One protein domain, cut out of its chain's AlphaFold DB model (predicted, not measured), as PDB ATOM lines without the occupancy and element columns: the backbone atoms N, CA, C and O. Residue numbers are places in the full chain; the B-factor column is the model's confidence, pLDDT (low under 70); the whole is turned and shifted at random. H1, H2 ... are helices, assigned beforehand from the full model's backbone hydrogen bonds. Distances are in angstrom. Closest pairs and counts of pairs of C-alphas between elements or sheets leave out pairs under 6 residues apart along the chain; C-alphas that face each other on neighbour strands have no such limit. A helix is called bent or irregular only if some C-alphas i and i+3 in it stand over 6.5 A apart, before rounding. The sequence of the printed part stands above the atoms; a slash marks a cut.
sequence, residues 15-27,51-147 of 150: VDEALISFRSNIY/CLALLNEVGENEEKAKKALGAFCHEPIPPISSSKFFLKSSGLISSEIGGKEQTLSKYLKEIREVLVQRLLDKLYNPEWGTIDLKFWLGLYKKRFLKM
ATOM      1  N   VAL A  15     113.239 130.042  94.563       95.50
ATOM      2  CA  VAL A  15     112.222 129.012  94.318       95.50
ATOM      3  C   VAL A  15     112.269 128.581  92.856       95.50
ATOM      4  O   VAL A  15     112.238 127.377  92.578       95.50
ATOM      5  N   ASP A  16     112.408 129.532  91.934       94.00
ATOM      6  CA  ASP A  16     112.566 129.240  90.508       94.00
ATOM      7  C   ASP A  16     113.864 128.473  90.257       94.00
ATOM      8  O   ASP A  16     113.853 127.425  89.599       94.00
ATOM      9  N   GLU A  17     114.958 128.909  90.888       94.44
ATOM     10  CA  GLU A  17     116.241 128.211  90.855       94.44
ATOM     11  C   GLU A  17     116.106 126.767  91.364       94.44
ATOM     12  O   GLU A  17     116.574 125.829  90.710       94.44
ATOM     13  N   ALA A  18     115.415 126.543  92.488       95.56
ATOM     14  CA  ALA A  18     115.188 125.201  93.022       95.56
ATOM     15  C   ALA A  18     114.379 124.321  92.053       95.56
ATOM     16  O   ALA A  18     114.739 123.165  91.819       95.56
ATOM     17  N   LEU A  19     113.316 124.851  91.440       95.06
ATOM     18  CA  LEU A  19     112.484 124.117  90.478       95.06
ATOM     19  C   LEU A  19     113.214 123.815  89.162       95.06
ATOM     20  O   LEU A  19     112.935 122.797  88.522       95.06
ATOM     21  N   ILE A  20     114.112 124.695  88.721       93.56
ATOM     22  CA  ILE A  20     114.938 124.494  87.524       93.56
ATOM     23  C   ILE A  20     116.036 123.463  87.807       93.56
ATOM     24  O   ILE A  20     116.215 122.517  87.034       93.56
ATOM     25  N   SER A  21     116.738 123.611  88.930       92.44
ATOM     26  CA  SER A  21     117.891 122.783  89.293       92.44
ATOM     27  C   SER A  21     117.515 121.410  89.863       92.44
ATOM     28  O   SER A  21     118.344 120.498  89.826       92.44
ATOM     29  N   PHE A  22     116.271 121.206  90.324       94.44
ATOM     30  CA  PHE A  22     115.820 119.971  90.980       94.44
ATOM     31  C   PHE A  22     116.182 118.697  90.212       94.44
ATOM     32  O   PHE A  22     116.755 117.766  90.782       94.44
ATOM     33  N   ARG A  23     115.878 118.655  88.905       89.31
ATOM     34  CA  ARG A  23     116.112 117.462  88.072       89.31
ATOM     35  C   ARG A  23     117.589 117.073  88.018       89.31
ATOM     36  O   ARG A  23     117.882 115.890  87.913       89.31
ATOM     37  N   SER A  24     118.498 118.039  88.110       90.44
ATOM     38  CA  SER A  24     119.942 117.789  88.158       90.44
ATOM     39  C   SER A  24     120.383 117.434  89.577       90.44
ATOM     40  O   SER A  24     121.047 116.419  89.791       90.44
ATOM     41  N   ASN A  25     119.953 118.230  90.559       89.75
ATOM     42  CA  ASN A  25     120.391 118.125  91.947       89.75
ATOM     43  C   ASN A  25     119.995 116.796  92.590       89.75
ATOM     44  O   ASN A  25     120.789 116.228  93.332       89.75
ATOM     45  N   ILE A  26     118.819 116.249  92.270       91.69
ATOM     46  CA  ILE A  26     118.283 115.033  92.903       91.69
ATOM     47  C   ILE A  26     119.183 113.786  92.747       91.69
ATOM     48  O   ILE A  26     119.032 112.814  93.490       91.69
ATOM     49  N   TYR A  27     120.130 113.804  91.803       88.00
ATOM     50  CA  TYR A  27     121.101 112.729  91.578       88.00
ATOM     51  C   TYR A  27     122.404 112.888  92.372       88.00
ATOM     52  O   TYR A  27     123.187 111.937  92.449       88.00
ATOM     53  N   CYS A  51     106.840 116.572  98.183       96.25
ATOM     54  CA  CYS A  51     105.663 116.862  97.367       96.25
ATOM     55  C   CYS A  51     105.439 115.780  96.307       96.25
ATOM     56  O   CYS A  51     104.332 115.269  96.190       96.25
ATOM     57  N   LEU A  52     106.483 115.367  95.583       95.94
ATOM     58  CA  LEU A  52     106.371 114.314  94.568       95.94
ATOM     59  C   LEU A  52     105.958 112.963  95.159       95.94
ATOM     60  O   LEU A  52     105.185 112.242  94.532       95.94
ATOM     61  N   ALA A  53     106.433 112.622  96.360       94.69
ATOM     62  CA  ALA A  53     106.000 111.412  97.054       94.69
ATOM     63  C   ALA A  53     104.496 111.451  97.383       94.69
ATOM     64  O   ALA A  53     103.792 110.486  97.097       94.69
ATOM     65  N   LEU A  54     103.993 112.582  97.894       95.19
ATOM     66  CA  LEU A  54     102.561 112.777  98.161       95.19
ATOM     67  C   LEU A  54     101.727 112.738  96.872       95.19
ATOM     68  O   LEU A  54     100.682 112.094  96.820       95.19
ATOM     69  N   LEU A  55     102.197 113.387  95.804       95.19
ATOM     70  CA  LEU A  55     101.514 113.385  94.507       95.19
ATOM     71  C   LEU A  55     101.454 111.983  93.889       95.19
ATOM     72  O   LEU A  55     100.448 111.629  93.277       95.19
ATOM     73  N   ASN A  56     102.488 111.161  94.084       94.06
ATOM     74  CA  ASN A  56     102.496 109.777  93.616       94.06
ATOM     75  C   ASN A  56     101.392 108.928  94.276       94.06
ATOM     76  O   ASN A  56     100.847 108.039  93.627       94.06
ATOM     77  N   GLU A  57     101.051 109.182  95.543       92.88
ATOM     78  CA  GLU A  57      99.957 108.483  96.242       92.88
ATOM     79  C   GLU A  57      98.572 108.915  95.742       92.88
ATOM     80  O   GLU A  57      97.630 108.124  95.719       92.88
ATOM     81  N   VAL A  58      98.449 110.178  95.334       92.50
ATOM     82  CA  VAL A  58      97.182 110.791  94.923       92.50
ATOM     83  C   VAL A  58      96.841 110.539  93.446       92.50
ATOM     84  O   VAL A  58      95.660 110.442  93.097       92.50
ATOM     85  N   GLY A  59      97.851 110.418  92.580       86.69
ATOM     86  CA  GLY A  59      97.692 110.264  91.133       86.69
ATOM     87  C   GLY A  59      97.477 111.595  90.399       86.69
ATOM     88  O   GLY A  59      97.884 112.649  90.871       86.69
ATOM     89  N   GLU A  60      96.835 111.553  89.225       87.56
ATOM     90  CA  GLU A  60      96.708 112.710  88.311       87.56
ATOM     91  C   GLU A  60      95.567 113.691  88.659       87.56
ATOM     92  O   GLU A  60      95.286 114.612  87.896       87.56
ATOM     93  N   ASN A  61      94.864 113.504  89.780       91.31
ATOM     94  CA  ASN A  61      93.745 114.375  90.146       91.31
ATOM     95  C   ASN A  61      94.241 115.657  90.837       91.31
ATOM     96  O   ASN A  61      94.681 115.621  91.989       91.31
ATOM     97  N   GLU A  62      94.096 116.789  90.148       92.69
ATOM     98  CA  GLU A  62      94.567 118.099  90.605       92.69
ATOM     99  C   GLU A  62      93.927 118.561  91.923       92.69
ATOM    100  O   GLU A  62      94.621 119.065  92.802       92.69
ATOM    101  N   GLU A  63      92.621 118.362  92.122       94.44
ATOM    102  CA  GLU A  63      91.945 118.779  93.360       94.44
ATOM    103  C   GLU A  63      92.471 118.014  94.578       94.44
ATOM    104  O   GLU A  63      92.754 118.596  95.631       94.44
ATOM    105  N   LYS A  64      92.650 116.696  94.432       95.38
ATOM    106  CA  LYS A  64      93.245 115.870  95.483       95.38
ATOM    107  C   LYS A  64      94.704 116.258  95.723       95.38
ATOM    108  O   LYS A  64      95.125 116.288  96.877       95.38
ATOM    109  N   ALA A  65      95.452 116.587  94.668       95.44
ATOM    110  CA  ALA A  65      96.834 117.047  94.766       95.44
ATOM    111  C   ALA A  65      96.936 118.373  95.535       95.44
ATOM    112  O   ALA A  65      97.704 118.462  96.493       95.44
ATOM    113  N   LYS A  66      96.101 119.363  95.191       96.00
ATOM    114  CA  LYS A  66      95.989 120.644  95.909       96.00
ATOM    115  C   LYS A  66      95.655 120.431  97.381       96.00
ATOM    116  O   LYS A  66      96.288 121.033  98.245       96.00
ATOM    117  N   LYS A  67      94.719 119.530  97.691       96.81
ATOM    118  CA  LYS A  67      94.361 119.204  99.078       96.81
ATOM    119  C   LYS A  67      95.518 118.554  99.844       96.81
ATOM    120  O   LYS A  67      95.782 118.945 100.979       96.81
ATOM    121  N   ALA A  68      96.204 117.582  99.242       96.50
ATOM    122  CA  ALA A  68      97.319 116.878  99.875       96.50
ATOM    123  C   ALA A  68      98.516 117.807 100.124       96.50
ATOM    124  O   ALA A  68      99.044 117.855 101.235       96.50
ATOM    125  N   LEU A  69      98.915 118.593  99.118       96.88
ATOM    126  CA  LEU A  69     100.025 119.532  99.262       96.88
ATOM    127  C   LEU A  69      99.669 120.740 100.140       96.88
ATOM    128  O   LEU A  69     100.526 121.228 100.875       96.88
ATOM    129  N   GLY A  70      98.408 121.180 100.136       96.19
ATOM    130  CA  GLY A  70      97.909 122.203 101.056       96.19
ATOM    131  C   GLY A  70      97.962 121.747 102.515       96.19
ATOM    132  O   GLY A  70      98.441 122.483 103.375       96.19
ATOM    133  N   ALA A  71      97.567 120.500 102.802       96.12
ATOM    134  CA  ALA A  71      97.720 119.924 104.139       96.12
ATOM    135  C   ALA A  71      99.194 119.916 104.585       96.12
ATOM    136  O   ALA A  71      99.503 120.374 105.684       96.12
ATOM    137  N   PHE A  72     100.103 119.501 103.698       96.00
ATOM    138  CA  PHE A  72     101.546 119.514 103.946       96.00
ATOM    139  C   PHE A  72     102.110 120.926 104.204       96.00
ATOM    140  O   PHE A  72     102.946 121.110 105.089       96.00
ATOM    141  N   CYS A  73     101.629 121.954 103.497       94.19
ATOM    142  CA  CYS A  73     102.031 123.344 103.744       94.19
ATOM    143  C   CYS A  73     101.685 123.825 105.158       94.19
ATOM    144  O   CYS A  73     102.430 124.610 105.755       94.19
ATOM    145  N   HIS A  74     100.579 123.337 105.720       91.19
ATOM    146  CA  HIS A  74     100.137 123.721 107.055       91.19
ATOM    147  C   HIS A  74     100.839 122.963 108.185       91.19
ATOM    148  O   HIS A  74     100.835 123.466 109.314       91.19
ATOM    149  N   GLU A  75     101.486 121.826 107.903       92.75
ATOM    150  CA  GLU A  75     102.263 121.075 108.895       92.75
ATOM    151  C   GLU A  75     103.322 121.967 109.567       92.75
ATOM    152  O   GLU A  75     103.947 122.804 108.905       92.75
ATOM    153  N   PRO A  76     103.562 121.832 110.879       89.69
ATOM    154  CA  PRO A  76     104.606 122.598 111.545       89.69
ATOM    155  C   PRO A  76     105.985 122.223 110.988       89.69
ATOM    156  O   PRO A  76     106.263 121.057 110.718       89.69
ATOM    157  N   ILE A  77     106.872 123.210 110.846       89.81
ATOM    158  CA  ILE A  77     108.283 122.934 110.560       89.81
ATOM    159  C   ILE A  77     108.879 122.258 111.804       89.81
ATOM    160  O   ILE A  77     108.739 122.813 112.902       89.81
ATOM    161  N   PRO A  78     109.526 121.083 111.674       87.50
ATOM    162  CA  PRO A  78     110.206 120.455 112.798       87.50
ATOM    163  C   PRO A  78     111.216 121.425 113.428       87.50
ATOM    164  O   PRO A  78     111.815 122.218 112.697       87.50
ATOM    165  N   PRO A  79     111.449 121.369 114.753       86.25
ATOM    166  CA  PRO A  79     112.437 122.234 115.387       86.25
ATOM    167  C   PRO A  79     113.782 122.091 114.677       86.25
ATOM    168  O   PRO A  79     114.304 120.985 114.545       86.25
ATOM    169  N   ILE A  80     114.336 123.201 114.201       85.06
ATOM    170  CA  ILE A  80     115.549 123.221 113.371       85.06
ATOM    171  C   ILE A  80     116.755 122.800 114.223       85.06
ATOM    172  O   ILE A  80     117.710 122.193 113.740       85.06
ATOM    173  N   SER A  81     116.673 123.057 115.530       81.75
ATOM    174  CA  SER A  81     117.614 122.578 116.539       81.75
ATOM    175  C   SER A  81     117.495 121.075 116.833       81.75
ATOM    176  O   SER A  81     118.394 120.509 117.460       81.75
ATOM    177  N   SER A  82     116.448 120.389 116.374       82.88
ATOM    178  CA  SER A  82     116.278 118.950 116.585       82.88
ATOM    179  C   SER A  82     117.217 118.141 115.697       82.88
ATOM    180  O   SER A  82     117.283 118.358 114.490       82.88
ATOM    181  N   SER A  83     117.867 117.118 116.256       77.75
ATOM    182  CA  SER A  83     118.647 116.141 115.478       77.75
ATOM    183  C   SER A  83     117.798 115.339 114.484       77.75
ATOM    184  O   SER A  83     118.349 114.640 113.641       77.75
ATOM    185  N   LYS A  84     116.464 115.422 114.583       78.69
ATOM    186  CA  LYS A  84     115.536 114.837 113.608       78.69
ATOM    187  C   LYS A  84     115.369 115.707 112.359       78.69
ATOM    188  O   LYS A  84     114.986 115.181 111.326       78.69
ATOM    189  N   PHE A  85     115.666 117.007 112.433       84.69
ATOM    190  CA  PHE A  85     115.560 117.887 111.276       84.69
ATOM    191  C   PHE A  85     116.663 117.567 110.265       84.69
ATOM    192  O   PHE A  85     117.847 117.556 110.606       84.69
ATOM    193  N   PHE A  86     116.273 117.318 109.016       84.25
ATOM    194  CA  PHE A  86     117.156 116.742 108.001       84.25
ATOM    195  C   PHE A  86     118.407 117.584 107.704       84.25
ATOM    196  O   PHE A  86     119.470 117.016 107.489       84.25
ATOM    197  N   LEU A  87     118.323 118.921 107.758       84.06
ATOM    198  CA  LEU A  87     119.500 119.784 107.558       84.06
ATOM    199  C   LEU A  87     120.491 119.718 108.729       84.06
ATOM    200  O   LEU A  87     121.686 119.968 108.553       84.06
ATOM    201  N   LYS A  88     120.007 119.407 109.937       83.62
ATOM    202  CA  LYS A  88     120.859 119.221 111.114       83.62
ATOM    203  C   LYS A  88     121.464 117.822 111.129       83.62
ATOM    204  O   LYS A  88     122.661 117.694 111.369       83.62
ATOM    205  N   SER A  89     120.674 116.787 110.837       80.38
ATOM    206  CA  SER A  89     121.169 115.404 110.783       80.38
ATOM    207  C   SER A  89     122.233 115.202 109.699       80.38
ATOM    208  O   SER A  89     123.130 114.381 109.864       80.38
ATOM    209  N   SER A  90     122.187 115.997 108.631       79.06
ATOM    210  CA  SER A  90     123.198 116.019 107.578       79.06
ATOM    211  C   SER A  90     124.433 116.875 107.887       79.06
ATOM    212  O   SER A  90     125.319 116.978 107.044       79.06
ATOM    213  N   GLY A  91     124.481 117.543 109.045       79.19
ATOM    214  CA  GLY A  91     125.589 118.421 109.436       79.19
ATOM    215  C   GLY A  91     125.673 119.744 108.663       79.19
ATOM    216  O   GLY A  91     126.709 120.401 108.706       79.19
ATOM    217  N   LEU A  92     124.610 120.151 107.957       80.00
ATOM    218  CA  LEU A  92     124.611 121.362 107.116       80.00
ATOM    219  C   LEU A  92     124.281 122.644 107.895       80.00
ATOM    220  O   LEU A  92     124.539 123.753 107.418       80.00
ATOM    221  N   ILE A  93     123.711 122.498 109.092       78.06
ATOM    222  CA  ILE A  93     123.427 123.582 110.034       78.06
ATOM    223  C   ILE A  93     124.133 123.269 111.358       78.06
ATOM    224  O   ILE A  93     124.086 122.137 111.841       78.06
ATOM    225  N   SER A  94     124.786 124.274 111.946       69.50
ATOM    226  CA  SER A  94     125.428 124.158 113.258       69.50
ATOM    227  C   SER A  94     124.401 124.125 114.397       69.50
ATOM    228  O   SER A  94     123.259 124.562 114.265       69.50
ATOM    229  N   SER A  95     124.816 123.608 115.555       59.28
ATOM    230  CA  SER A  95     123.964 123.456 116.742       59.28
ATOM    231  C   SER A  95     123.396 124.770 117.291       59.28
ATOM    232  O   SER A  95     122.386 124.739 117.993       59.28
ATOM    233  N   GLU A  96     124.013 125.909 116.972       61.31
ATOM    234  CA  GLU A  96     123.671 127.223 117.514       61.31
ATOM    235  C   GLU A  96     122.863 128.043 116.507       61.31
ATOM    236  O   GLU A  96     123.376 128.900 115.793       61.31
ATOM    237  N   ILE A  97     121.558 127.790 116.456       65.25
ATOM    238  CA  ILE A  97     120.614 128.610 115.677       65.25
ATOM    239  C   ILE A  97     120.264 129.908 116.447       65.25
ATOM    240  O   ILE A  97     119.696 130.854 115.896       65.25
ATOM    241  N   GLY A  98     120.681 129.994 117.719       68.38
ATOM    242  CA  GLY A  98     120.442 131.129 118.610       68.38
ATOM    243  C   GLY A  98     118.948 131.408 118.812       68.38
ATOM    244  O   GLY A  98     118.091 130.588 118.496       68.38
ATOM    245  N   GLY A  99     118.610 132.611 119.284       76.62
ATOM    246  CA  GLY A  99     117.215 133.054 119.458       76.62
ATOM    247  C   GLY A  99     116.431 133.292 118.154       76.62
ATOM    248  O   GLY A  99     115.337 133.845 118.204       76.62
ATOM    249  N   LYS A 100     116.977 132.920 116.987       82.81
ATOM    250  CA  LYS A 100     116.391 133.178 115.656       82.81
ATOM    251  C   LYS A 100     115.625 131.984 115.074       82.81
ATOM    252  O   LYS A 100     115.114 132.077 113.960       82.81
ATOM    253  N   GLU A 101     115.524 130.874 115.807       86.88
ATOM    254  CA  GLU A 101     114.880 129.643 115.329       86.88
ATOM    255  C   GLU A 101     113.420 129.860 114.905       86.88
ATOM    256  O   GLU A 101     113.010 129.377 113.853       86.88
ATOM    257  N   GLN A 102     112.650 130.642 115.669       87.19
ATOM    258  CA  GLN A 102     111.256 130.948 115.327       87.19
ATOM    259  C   GLN A 102     111.141 131.737 114.018       87.19
ATOM    260  O   GLN A 102     110.307 131.413 113.175       87.19
ATOM    261  N   THR A 103     112.003 132.738 113.817       89.94
ATOM    262  CA  THR A 103     112.039 133.528 112.581       89.94
ATOM    263  C   THR A 103     112.403 132.660 111.381       89.94
ATOM    264  O   THR A 103     111.750 132.746 110.346       89.94
ATOM    265  N   LEU A 104     113.402 131.782 111.525       88.50
ATOM    266  CA  LEU A 104     113.803 130.872 110.454       88.50
ATOM    267  C   LEU A 104     112.709 129.842 110.146       88.50
ATOM    268  O   LEU A 104     112.428 129.584 108.983       88.50
ATOM    269  N   SER A 105     112.053 129.292 111.167       90.56
ATOM    270  CA  SER A 105     110.924 128.369 111.001       90.56
ATOM    271  C   SER A 105     109.768 129.021 110.238       90.56
ATOM    272  O   SER A 105     109.234 128.430 109.298       90.56
ATOM    273  N   LYS A 106     109.442 130.278 110.568       92.00
ATOM    274  CA  LYS A 106     108.446 131.065 109.833       92.00
ATOM    275  C   LYS A 106     108.844 131.251 108.364       92.00
ATOM    276  O   LYS A 106     108.043 130.937 107.491       92.00
ATOM    277  N   TYR A 107     110.083 131.662 108.101       92.81
ATOM    278  CA  TYR A 107     110.603 131.824 106.740       92.81
ATOM    279  C   TYR A 107     110.543 130.521 105.925       92.81
ATOM    280  O   TYR A 107     110.070 130.515 104.792       92.81
ATOM    281  N   LEU A 108     110.971 129.393 106.509       92.94
ATOM    282  CA  LEU A 108     110.912 128.083 105.850       92.94
ATOM    283  C   LEU A 108     109.471 127.658 105.533       92.94
ATOM    284  O   LEU A 108     109.225 127.019 104.513       92.94
ATOM    285  N   LYS A 109     108.510 128.024 106.386       93.88
ATOM    286  CA  LYS A 109     107.093 127.767 106.128       93.88
ATOM    287  C   LYS A 109     106.564 128.604 104.960       93.88
ATOM    288  O   LYS A 109     105.946 128.036 104.065       93.88
ATOM    289  N   GLU A 110     106.850 129.903 104.948       94.56
ATOM    290  CA  GLU A 110     106.426 130.825 103.882       94.56
ATOM    291  C   GLU A 110     107.005 130.406 102.522       94.56
ATOM    292  O   GLU A 110     106.274 130.277 101.543       94.56
ATOM    293  N   ILE A 111     108.304 130.093 102.460       95.69
ATOM    294  CA  ILE A 111     108.937 129.689 101.198       95.69
ATOM    295  C   ILE A 111     108.453 128.316 100.706       95.69
ATOM    296  O   ILE A 111     108.368 128.085  99.501       95.69
ATOM    297  N   ARG A 112     108.086 127.403 101.620       96.06
ATOM    298  CA  ARG A 112     107.457 126.122 101.265       96.06
ATOM    299  C   ARG A 112     106.095 126.336 100.607       96.06
ATOM    300  O   ARG A 112     105.803 125.646  99.638       96.06
ATOM    301  N   GLU A 113     105.284 127.263 101.112       95.94
ATOM    302  CA  GLU A 113     103.975 127.591 100.532       95.94
ATOM    303  C   GLU A 113     104.121 128.130  99.100       95.94
ATOM    304  O   GLU A 113     103.480 127.610  98.184       95.94
ATOM    305  N   VAL A 114     105.042 129.078  98.883       96.44
ATOM    306  CA  VAL A 114     105.341 129.626  97.546       96.44
ATOM    307  C   VAL A 114     105.836 128.536  96.591       96.44
ATOM    308  O   VAL A 114     105.331 128.412  95.474       96.44
ATOM    309  N   LEU A 115     106.781 127.701  97.035       97.44
ATOM    310  CA  LEU A 115     107.301 126.583  96.242       97.44
ATOM    311  C   LEU A 115     106.197 125.604  95.837       97.44
ATOM    312  O   LEU A 115     106.151 125.179  94.684       97.44
ATOM    313  N   VAL A 116     105.327 125.220  96.772       97.12
ATOM    314  CA  VAL A 116     104.248 124.260  96.511       97.12
ATOM    315  C   VAL A 116     103.258 124.808  95.494       97.12
ATOM    316  O   VAL A 116     102.847 124.067  94.600       97.12
ATOM    317  N   GLN A 117     102.906 126.089  95.597       95.69
ATOM    318  CA  GLN A 117     102.028 126.737  94.631       95.69
ATOM    319  C   GLN A 117     102.646 126.719  93.225       95.69
ATOM    320  O   GLN A 117     102.042 126.172  92.305       95.69
ATOM    321  N   ARG A 118     103.890 127.194  93.076       95.50
ATOM    322  CA  ARG A 118     104.583 127.203  91.775       95.50
ATOM    323  C   ARG A 118     104.819 125.798  91.219       95.50
ATOM    324  O   ARG A 118     104.787 125.589  90.008       95.50
ATOM    325  N   LEU A 119     105.038 124.811  92.090       96.06
ATOM    326  CA  LEU A 119     105.131 123.411  91.688       96.06
ATOM    327  C   LEU A 119     103.792 122.907  91.134       96.06
ATOM    328  O   LEU A 119     103.788 122.257  90.096       96.06
ATOM    329  N   LEU A 120     102.663 123.203  91.782       94.69
ATOM    330  CA  LEU A 120     101.339 122.817  91.285       94.69
ATOM    331  C   LEU A 120     101.050 123.438  89.916       94.69
ATOM    332  O   LEU A 120     100.695 122.697  89.000       94.69
ATOM    333  N   ASP A 121     101.291 124.740  89.758       92.75
ATOM    334  CA  ASP A 121     101.094 125.456  88.490       92.75
ATOM    335  C   ASP A 121     101.952 124.854  87.363       92.75
ATOM    336  O   ASP A 121     101.521 124.735  86.215       92.75
ATOM    337  N   LYS A 122     103.163 124.393  87.704       91.75
ATOM    338  CA  LYS A 122     104.065 123.708  86.773       91.75
ATOM    339  C   LYS A 122     103.601 122.300  86.397       91.75
ATOM    340  O   LYS A 122     103.806 121.881  85.262       91.75
ATOM    341  N   LEU A 123     103.053 121.535  87.342       92.88
ATOM    342  CA  LEU A 123     102.690 120.127  87.123       92.88
ATOM    343  C   LEU A 123     101.295 119.947  86.508       92.88
ATOM    344  O   LEU A 123     101.060 118.925  85.858       92.88
ATOM    345  N   TYR A 124     100.400 120.915  86.712       91.19
ATOM    346  CA  TYR A 124      99.010 120.923  86.250       91.19
ATOM    347  C   TYR A 124      98.749 122.128  85.339       91.19
ATOM    348  O   TYR A 124      97.859 122.941  85.579       91.19
ATOM    349  N   ASN A 125      99.559 122.268  84.292       87.56
ATOM    350  CA  ASN A 125      99.453 123.405  83.389       87.56
ATOM    351  C   ASN A 125      98.206 123.270  82.481       87.56
ATOM    352  O   ASN A 125      98.011 122.210  81.881       87.56
ATOM    353  N   PRO A 126      97.373 124.313  82.320       86.31
ATOM    354  CA  PRO A 126      96.167 124.238  81.492       86.31
ATOM    355  C   PRO A 126      96.441 124.044  79.990       86.31
ATOM    356  O   PRO A 126      95.574 123.533  79.285       86.31
ATOM    357  N   GLU A 127      97.620 124.424  79.486       85.81
ATOM    358  CA  GLU A 127      97.963 124.344  78.060       85.81
ATOM    359  C   GLU A 127      98.376 122.932  77.619       85.81
ATOM    360  O   GLU A 127      98.030 122.500  76.519       85.81
ATOM    361  N   TRP A 128      99.102 122.192  78.465       83.12
ATOM    362  CA  TRP A 128      99.610 120.846  78.140       83.12
ATOM    363  C   TRP A 128      99.263 119.763  79.176       83.12
ATOM    364  O   TRP A 128      99.749 118.629  79.094       83.12
ATOM    365  N   GLY A 129      98.385 120.070  80.129       84.50
ATOM    366  CA  GLY A 129      97.840 119.130  81.103       84.50
ATOM    367  C   GLY A 129      98.894 118.544  82.047       84.50
ATOM    368  O   GLY A 129      99.777 119.234  82.547       84.50
ATOM    369  N   THR A 130      98.809 117.234  82.292       86.06
ATOM    370  CA  THR A 130      99.614 116.506  83.292       86.06
ATOM    371  C   THR A 130     100.904 115.894  82.728       86.06
ATOM    372  O   THR A 130     101.493 114.992  83.332       86.06
ATOM    373  N   ILE A 131     101.371 116.346  81.557       84.81
ATOM    374  CA  ILE A 131     102.597 115.812  80.940       84.81
ATOM    375  C   ILE A 131     103.799 116.001  81.876       84.81
ATOM    376  O   ILE A 131     104.549 115.048  82.109       84.81
ATOM    377  N   ASP A 132     103.955 117.190  82.463       86.88
ATOM    378  CA  ASP A 132     105.025 117.454  83.425       86.88
ATOM    379  C   ASP A 132     104.909 116.555  84.655       86.88
ATOM    380  O   ASP A 132     105.905 115.947  85.055       86.88
ATOM    381  N   LEU A 133     103.702 116.380  85.203       89.25
ATOM    382  CA  LEU A 133     103.469 115.491  86.340       89.25
ATOM    383  C   LEU A 133     104.097 114.108  86.121       89.25
ATOM    384  O   LEU A 133     104.825 113.637  86.990       89.25
ATOM    385  N   LYS A 134     103.925 113.489  84.948       87.81
ATOM    386  CA  LYS A 134     104.508 112.165  84.654       87.81
ATOM    387  C   LYS A 134     106.038 112.162  84.712       87.81
ATOM    388  O   LYS A 134     106.628 111.263  85.313       87.81
ATOM    389  N   PHE A 135     106.689 113.166  84.124       89.25
ATOM    390  CA  PHE A 135     108.154 113.267  84.131       89.25
ATOM    391  C   PHE A 135     108.717 113.536  85.526       89.25
ATOM    392  O   PHE A 135     109.761 112.996  85.890       89.25
ATOM    393  N   TRP A 136     108.025 114.354  86.314       93.06
ATOM    394  CA  TRP A 136     108.429 114.671  87.678       93.06
ATOM    395  C   TRP A 136     108.166 113.511  88.640       93.06
ATOM    396  O   TRP A 136     109.032 113.184  89.452       93.06
ATOM    397  N   LEU A 137     107.034 112.815  88.502       92.12
ATOM    398  CA  LEU A 137     106.729 111.622  89.289       92.12
ATOM    399  C   LEU A 137     107.747 110.506  89.059       92.12
ATOM    400  O   LEU A 137     107.986 109.750  89.980       92.12
ATOM    401  N   GLY A 138     108.442 110.430  87.920       88.75
ATOM    402  CA  GLY A 138     109.557 109.485  87.740       88.75
ATOM    403  C   GLY A 138     110.710 109.652  88.748       88.75
ATOM    404  O   GLY A 138     111.504 108.728  88.946       88.75
ATOM    405  N   LEU A 139     110.798 110.803  89.421       90.00
ATOM    406  CA  LEU A 139     111.881 111.157  90.339       90.00
ATOM    407  C   LEU A 139     111.521 110.972  91.823       90.00
ATOM    408  O   LEU A 139     112.411 111.080  92.662       90.00
ATOM    409  N   TYR A 140     110.271 110.639  92.175       89.69
ATOM    410  CA  TYR A 140     109.803 110.629  93.576       89.69
ATOM    411  C   TYR A 140     110.582 109.693  94.517       89.69
ATOM    412  O   TYR A 140     110.707 109.965  95.705       89.69
ATOM    413  N   LYS A 141     111.121 108.582  93.993       86.88
ATOM    414  CA  LYS A 141     111.920 107.611  94.767       86.88
ATOM    415  C   LYS A 141     113.363 108.058  94.994       86.88
ATOM    416  O   LYS A 141     114.096 107.399  95.733       86.88
ATOM    417  N   LYS A 142     113.816 109.107  94.309       86.31
ATOM    418  CA  LYS A 142     115.184 109.606  94.437       86.31
ATOM    419  C   LYS A 142     115.288 110.483  95.683       86.31
ATOM    420  O   LYS A 142     114.359 111.198  96.042       86.31
ATOM    421  N   ARG A 143     116.435 110.396  96.353       81.62
ATOM    422  CA  ARG A 143     116.717 111.095  97.609       81.62
ATOM    423  C   ARG A 143     117.947 111.962  97.406       81.62
ATOM    424  O   ARG A 143     119.044 111.425  97.243       81.62
ATOM    425  N   PHE A 144     117.771 113.277  97.445       80.94
ATOM    426  CA  PHE A 144     118.889 114.210  97.412       80.94
ATOM    427  C   PHE A 144     119.719 114.033  98.683       80.94
ATOM    428  O   PHE A 144     119.156 114.057  99.775       80.94
ATOM    429  N   LEU A 145     121.029 113.786  98.560       79.56
ATOM    430  CA  LEU A 145     121.937 113.611  99.709       79.56
ATOM    431  C   LEU A 145     121.486 112.541 100.724       79.56
ATOM    432  O   LEU A 145     121.839 112.606 101.900       79.56
ATOM    433  N   LYS A 146     120.692 111.553 100.276       78.81
ATOM    434  CA  LYS A 146     120.030 110.546 101.134       78.81
ATOM    435  C   LYS A 146     119.129 111.155 102.225       78.81
ATOM    436  O   LYS A 146     118.830 110.488 103.211       78.81
ATOM    437  N   MET A 147     118.689 112.398 102.041       79.88
ATOM    438  CA  MET A 147     117.800 113.105 102.957       79.88
ATOM    439  C   MET A 147     116.339 112.756 102.699       79.88
ATOM    440  O   MET A 147     115.918 112.484 101.571       79.88
TER     441      MET A 147
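This is residues 15 to 27 and 51 to 147 of the 150 residues of the protein "Hypothetical protein" of Euplotes harpa (UniProt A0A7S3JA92). What does the model look like at first sight? One long helix, H5, makes the length of an elongated body, and the shorter helices H1, H2, H3 and H6 gather round its second half: H3 runs side by side with it, H1 meets it nearly at right angles, and H6 folds back from its end and packs on H2. Toward the end where H5 begins lie loops and the small H4, which touches no helix. What is it made of, and how large is it? The 110 printed residues include six named helices, H1 to H6 in chain order, and no named strand: the class is all helix. It is only just compact, close to loose, with a radius of gyration of the C-alphas of 15.3 A and spans of 47 by 27 by 24 A.

What does the first helix touch? H1, residues 15 to 25, touches H5, residues 98 to 123, with residues 111 to 119 of H5 alone, about perpendicular at 77 degrees; the closest C-alphas, of Val 15 and Leu 115, are 5.8 A apart. How do the next two helices stand? H2, residues 51 to 58, touches H3, residues 62 to 74, opposite ways at a steep tilt of 47 degrees, closest at the C-alphas of Leu 55 and Ala 65, 5.9 A. H3 touches the hub H5, opposite ways at a shallow tilt of 5 degrees, closest at the C-alphas of Cys 73 and Glu 113, 5.7 A. And the remaining two? H4, residues 86 to 89, touches no helix. H5 and H6, residues 131 to 137, form a helical hairpin with a steep tilt of 41 degrees, closest at the C-alphas of Leu 123 and Leu 133, 4.8 A. H6 also touches H2, about perpendicular at 75 degrees, closest at the C-alphas of Leu 52 and Leu 137, 5.9 A. What do the backbones show? Every O i to N i+4 pair is within hydrogen-bond range in H2, H3 and H6, against 5 of 7 in H1 and 20 of 22 in H5; H4 is too short for such a pair.

Where do the helices begin and end? H1 begins at C-alpha 15, (112.222, 129.012, 94.318), and measures 13.8 A; H3 measures 18.3 A. H5 measures 37.8 A and ends at C-alpha 123, (102.690, 120.127, 87.123). Which are irregular? H1, with C-alphas 20 and 23 7.2 A apart, and H5, with C-alphas 99 and 102 7.6 A apart.

Is anything missing? Residues 28 to 50 are not printed, and C-alphas 27 and 51 are 17.0 A apart across the cut. Which link is long? The link from H3 to H4, 11 residues. Where is confidence low? Residues 94 to 98 are under 70.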